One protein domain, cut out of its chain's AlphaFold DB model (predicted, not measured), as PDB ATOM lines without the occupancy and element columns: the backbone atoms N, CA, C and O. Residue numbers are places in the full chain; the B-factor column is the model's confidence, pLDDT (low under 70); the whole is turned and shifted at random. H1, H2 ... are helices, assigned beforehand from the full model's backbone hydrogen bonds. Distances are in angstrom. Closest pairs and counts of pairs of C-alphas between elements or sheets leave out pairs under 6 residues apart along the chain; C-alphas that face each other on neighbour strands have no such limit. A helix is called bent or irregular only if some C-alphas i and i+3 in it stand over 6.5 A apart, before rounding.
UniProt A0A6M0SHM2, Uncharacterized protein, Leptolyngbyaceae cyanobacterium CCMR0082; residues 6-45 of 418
ATOM      1  N   ASP A   6     161.280 134.280 184.690       82.75
ATOM      2  CA  ASP A   6     160.860 133.974 183.316       82.75
ATOM      3  C   ASP A   6     161.997 133.434 182.427       82.75
ATOM      4  O   ASP A   6     161.734 132.680 181.490       82.75
ATOM      5  N   GLU A   7     163.262 133.707 182.763       78.94
ATOM      6  CA  GLU A   7     164.440 133.269 181.993       78.94
ATOM      7  C   GLU A   7     164.696 131.749 182.078       78.94
ATOM      8  O   GLU A   7     165.534 131.200 181.359       78.94
ATOM      9  N   LEU A   8     163.979 131.037 182.955       78.25
ATOM     10  CA  LEU A   8     164.111 129.587 183.132       78.25
ATOM     11  C   LEU A   8     163.330 128.776 182.083       78.25
ATOM     12  O   LEU A   8     163.572 127.576 181.930       78.25
ATOM     13  N   GLY A   9     162.393 129.406 181.369       77.69
ATOM     14  CA  GLY A   9     161.423 128.717 180.519       77.69
ATOM     15  C   GLY A   9     160.386 127.917 181.323       77.69
ATOM     16  O   GLY A   9     160.613 127.527 182.469       77.69
ATOM     17  N   LEU A  10     159.228 127.639 180.713       81.75
ATOM     18  CA  LEU A  10     158.019 127.170 181.416       81.75
ATOM     19  C   LEU A  10     158.234 125.948 182.327       81.75
ATOM     20  O   LEU A  10     157.755 125.923 183.458       81.75
ATOM     21  N   THR A  11     158.953 124.922 181.864       84.62
ATOM     22  CA  THR A  11     159.130 123.678 182.635       84.62
ATOM     23  C   THR A  11     159.939 123.901 183.911       84.62
ATOM     24  O   THR A  11     159.543 123.448 184.985       84.62
ATOM     25  N   LYS A  12     161.069 124.608 183.811       85.62
ATOM     26  CA  LYS A  12     161.952 124.868 184.957       85.62
ATOM     27  C   LYS A  12     161.399 125.960 185.855       85.62
ATOM     28  O   LYS A  12     161.548 125.872 187.066       85.62
ATOM     29  N   GLN A  13     160.723 126.948 185.277       88.19
ATOM     30  CA  GLN A  13     160.016 127.988 186.012       88.19
ATOM     31  C   GLN A  13     159.018 127.374 187.005       88.19
ATOM     32  O   GLN A  13     159.078 127.689 188.190       88.19
ATOM     33  N   LYS A  14     158.175 126.430 186.558       92.00
ATOM     34  CA  LYS A  14     157.233 125.695 187.423       92.00
ATOM     35  C   LYS A  14     157.938 124.992 188.588       92.00
ATOM     36  O   LYS A  14     157.569 125.186 189.742       92.00
ATOM     37  N   GLN A  15     158.998 124.238 188.293       92.50
ATOM     38  CA  GLN A  15     159.795 123.542 189.314       92.50
ATOM     39  C   GLN A  15     160.460 124.519 190.296       92.50
ATOM     40  O   GLN A  15     160.543 124.246 191.493       92.50
ATOM     41  N   CYS A  16     160.925 125.667 189.801       93.25
ATOM     42  CA  CYS A  16     161.524 126.717 190.614       93.25
ATOM     43  C   CYS A  16     160.493 127.332 191.570       93.25
ATOM     44  O   CYS A  16     160.767 127.431 192.763       93.25
ATOM     45  N   ILE A  17     159.288 127.656 191.086       94.00
ATOM     46  CA  ILE A  17     158.186 128.177 191.912       94.00
ATOM     47  C   ILE A  17     157.845 127.200 193.044       94.00
ATOM     48  O   ILE A  17     157.781 127.602 194.205       94.00
ATOM     49  N   GLU A  18     157.710 125.904 192.744       94.38
ATOM     50  CA  GLU A  18     157.462 124.874 193.764       94.38
ATOM     51  C   GLU A  18     158.564 124.838 194.832       94.38
ATOM     52  O   GLU A  18     158.284 124.729 196.028       94.38
ATOM     53  N   LYS A  19     159.831 124.946 194.415       93.44
ATOM     54  CA  LYS A  19     160.978 124.960 195.330       93.44
ATOM     55  C   LYS A  19     161.035 126.226 196.174       93.44
ATOM     56  O   LYS A  19     161.352 126.128 197.358       93.44
ATOM     57  N   ILE A  20     160.691 127.378 195.603       92.38
ATOM     58  CA  ILE A  20     160.585 128.643 196.334       92.38
ATOM     59  C   ILE A  20     159.493 128.534 197.403       92.38
ATOM     60  O   ILE A  20     159.765 128.841 198.562       92.38
ATOM     61  N   ASN A  21     158.310 128.014 197.063       92.12
ATOM     62  CA  ASN A  21     157.228 127.803 198.030       92.12
ATOM     63  C   ASN A  21     157.655 126.840 199.155       92.12
ATOM     64  O   ASN A  21     157.467 127.142 200.330       92.12
ATOM     65  N   GLN A  22     158.309 125.716 198.833       92.19
ATOM     66  CA  GLN A  22     158.839 124.781 199.845       92.19
ATOM     67  C   GLN A  22     159.863 125.443 200.782       92.19
ATOM     68  O   GLN A  22     159.855 125.218 201.997       92.19
ATOM     69  N   PHE A  23     160.756 126.256 200.217       90.44
ATOM     70  CA  PHE A  23     161.783 126.971 200.966       90.44
ATOM     71  C   PHE A  23     161.178 128.015 201.913       90.44
ATOM     72  O   PHE A  23     161.550 128.059 203.088       90.44
ATOM     73  N   LEU A  24     160.219 128.802 201.420       89.00
ATOM     74  CA  LEU A  24     159.505 129.827 202.184       89.00
ATOM     75  C   LEU A  24     158.607 129.227 203.275       89.00
ATOM     76  O   LEU A  24     158.560 129.753 204.383       89.00
ATOM     77  N   ALA A  25     157.978 128.078 203.019       87.62
ATOM     78  CA  ALA A  25     157.180 127.377 204.025       87.62
ATOM     79  C   ALA A  25     158.030 126.905 205.223       87.62
ATOM     80  O   ALA A  25     157.562 126.874 206.362       87.62
ATOM     81  N   THR A  26     159.294 126.541 204.975       85.50
ATOM     82  CA  THR A  26     160.221 126.057 206.015       85.50
ATOM     83  C   THR A  26     160.944 127.207 206.719       85.50
ATOM     84  O   THR A  26     161.252 127.130 207.910       85.50
ATOM     85  N   THR A  27     161.214 128.287 205.988       76.12
ATOM     86  CA  THR A  27     162.033 129.408 206.445       76.12
ATOM     87  C   THR A  27     161.145 130.635 206.613       76.12
ATOM     88  O   THR A  27     160.756 131.256 205.632       76.12
ATOM     89  N   ARG A  28     160.856 131.043 207.859       68.00
ATOM     90  CA  ARG A  28     160.111 132.287 208.162       68.00
ATOM     91  C   ARG A  28     160.948 133.554 207.914       68.00
ATOM     92  O   ARG A  28     161.071 134.408 208.786       68.00
ATOM     93  N   THR A  29     161.577 133.663 206.750       67.50
ATOM     94  CA  THR A  29     162.273 134.873 206.301       67.50
ATOM     95  C   THR A  29     161.302 135.775 205.552       67.50
ATOM     96  O   THR A  29     160.683 135.333 204.591       67.50
ATOM     97  N   SER A  30     161.199 137.040 205.961       65.88
ATOM     98  CA  SER A  30     160.242 138.015 205.410       65.88
ATOM     99  C   SER A  30     160.765 138.834 204.219       65.88
ATOM    100  O   SER A  30     160.096 139.762 203.784       65.88
ATOM    101  N   GLU A  31     161.957 138.537 203.697       82.75
ATOM    102  CA  GLU A  31     162.675 139.442 202.781       82.75
ATOM    103  C   GLU A  31     163.063 138.768 201.457       82.75
ATOM    104  O   GLU A  31     164.219 138.793 201.026       82.75
ATOM    105  N   ILE A  32     162.093 138.141 200.786       89.38
ATOM    106  CA  ILE A  32     162.289 137.614 199.430       89.38
ATOM    107  C   ILE A  32     161.476 138.432 198.434       89.38
ATOM    108  O   ILE A  32     160.266 138.571 198.549       89.38
ATOM    109  N   VAL A  33     162.174 138.939 197.423       92.19
ATOM    110  CA  VAL A  33     161.585 139.541 196.226       92.19
ATOM    111  C   VAL A  33     161.915 138.630 195.057       92.19
ATOM    112  O   VAL A  33     163.083 138.265 194.896       92.19
ATOM    113  N   VAL A  34     160.898 138.274 194.276       93.38
ATOM    114  CA  VAL A  34     161.024 137.514 193.031       93.38
ATOM    115  C   VAL A  34     160.554 138.408 191.890       93.38
ATOM    116  O   VAL A  34     159.434 138.911 191.927       93.38
ATOM    117  N   CYS A  35     161.410 138.630 190.898       93.69
ATOM    118  CA  CYS A  35     161.097 139.433 189.723       93.69
ATOM    119  C   CYS A  35     160.875 138.526 188.517       93.69
ATOM    120  O   CYS A  35     161.589 137.541 188.318       93.69
ATOM    121  N   CYS A  36     159.859 138.854 187.726       90.88
ATOM    122  CA  CYS A  36     159.522 138.125 186.516       90.88
ATOM    123  C   CYS A  36     158.707 138.997 185.569       90.88
ATOM    124  O   CYS A  36     158.090 139.984 185.983       90.88
ATOM    125  N   ARG A  37     158.671 138.604 184.300       89.19
ATOM    126  CA  ARG A  37     157.672 139.111 183.364       89.19
ATOM    127  C   ARG A  37     156.315 138.455 183.606       89.19
ATOM    128  O   ARG A  37     156.212 137.260 183.881       89.19
ATOM    129  N   ARG A  38     155.267 139.274 183.506       91.00
ATOM    130  CA  ARG A  38     153.894 138.891 183.848       91.00
ATOM    131  C   ARG A  38     153.345 137.786 182.947       91.00
ATOM    132  O   ARG A  38     152.793 136.821 183.465       91.00
ATOM    133  N   GLU A  39     153.477 137.938 181.633       87.69
ATOM    134  CA  GLU A  39     152.890 137.013 180.653       87.69
ATOM    135  C   GLU A  39     153.464 135.600 180.821       87.69
ATOM    136  O   GLU A  39     152.728 134.615 180.883       87.69
ATOM    137  N   GLU A  40     154.782 135.505 180.987       87.00
ATOM    138  CA  GLU A  40     155.504 134.256 181.201       87.00
ATOM    139  C   GLU A  40     155.188 133.628 182.566       87.00
ATOM    140  O   GLU A  40     155.132 132.405 182.679       87.00
ATOM    141  N   TYR A  41     154.962 134.428 183.613       90.62
ATOM    142  CA  TYR A  41     154.524 133.924 184.920       90.62
ATOM    143  C   TYR A  41     153.101 133.350 184.872       90.62
ATOM    144  O   TYR A  41     152.874 132.225 185.320       90.62
ATOM    145  N   GLU A  42     152.153 134.075 184.271       91.00
ATOM    146  CA  GLU A  42     150.759 133.627 184.129       91.00
ATOM    147  C   GLU A  42     150.659 132.350 183.270       91.00
ATOM    148  O   GLU A  42     149.896 131.434 183.594       91.00
ATOM    149  N   ALA A  43     151.490 132.223 182.229       89.69
ATOM    150  CA  ALA A  43     151.583 131.013 181.407       89.69
ATOM    151  C   ALA A  43     152.053 129.771 182.195       89.69
ATOM    152  O   ALA A  43     151.715 128.635 181.841       89.69
ATOM    153  N   GLY A  44     152.806 129.966 183.282       86.31
ATOM    154  CA  GLY A  44     153.271 128.905 184.172       86.31
ATOM    155  C   GLY A  44     152.143 128.180 184.918       86.31
ATOM    156  O   GLY A  44     152.300 126.997 185.232       86.31
ATOM    157  N   GLN A  45     150.993 128.830 185.143       89.88
ATOM    158  CA  GLN A  45     149.826 128.288 185.869       89.88
ATOM    159  C   GLN A  45     150.142 127.726 187.275       89.88
ATOM    160  O   GLN A  45     149.423 126.864 187.778       89.88
TER     161      GLN A  45
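Overview. This is residues 6 to 45 of the 418 residues of an uncharacterized protein of Leptolyngbyaceae cyanobacterium CCMR0082 (UniProt A0A6M0SHM2). One long helix, H1, makes the long side of an open frame; the link after it folds back to the helix's first end, where the short helix H2 packs crosswise on residues 6 to 14. H1 has a kink of 94 degrees near residue 13. The printed part has 40 residues with two named helices, H1 then H2, and no named strand: all helix. It is elongated, 28 by 16 by 15 A, and only just loose, close to compact, with a radius of gyration of the C-alphas of 10.8 A.

Arrangement. H1, residues 6 to 26, touches H2, residues 38 to 44, with residues 6 to 14 alone; the closest C-alphas, of Leu 10 and Gly 44, are 5.8 A apart. Their lines stand about perpendicular, at 78 degrees. H1 is irregular: C-alphas 7 and 10 are 8.9 A apart. Each O i to N i+4 pair is within hydrogen-bond range in H2, and 14 of 17 in H1.

Along the chain. H1 measures 24.0 A from C-alpha 6 at (160.860, 133.974, 183.316) to C-alpha 26. H2 measures 10.0 A and ends at C-alpha 44, (153.271, 128.905, 184.172).

Size, cuts and confidence. The C-alphas farthest apart, of Arg 28 and Glu 39, are 28.8 A apart. The link is long, 11 residues; residues 25 to 31 stand free. The printed part has no cut. Residues 28 to 30 have pLDDT under 70.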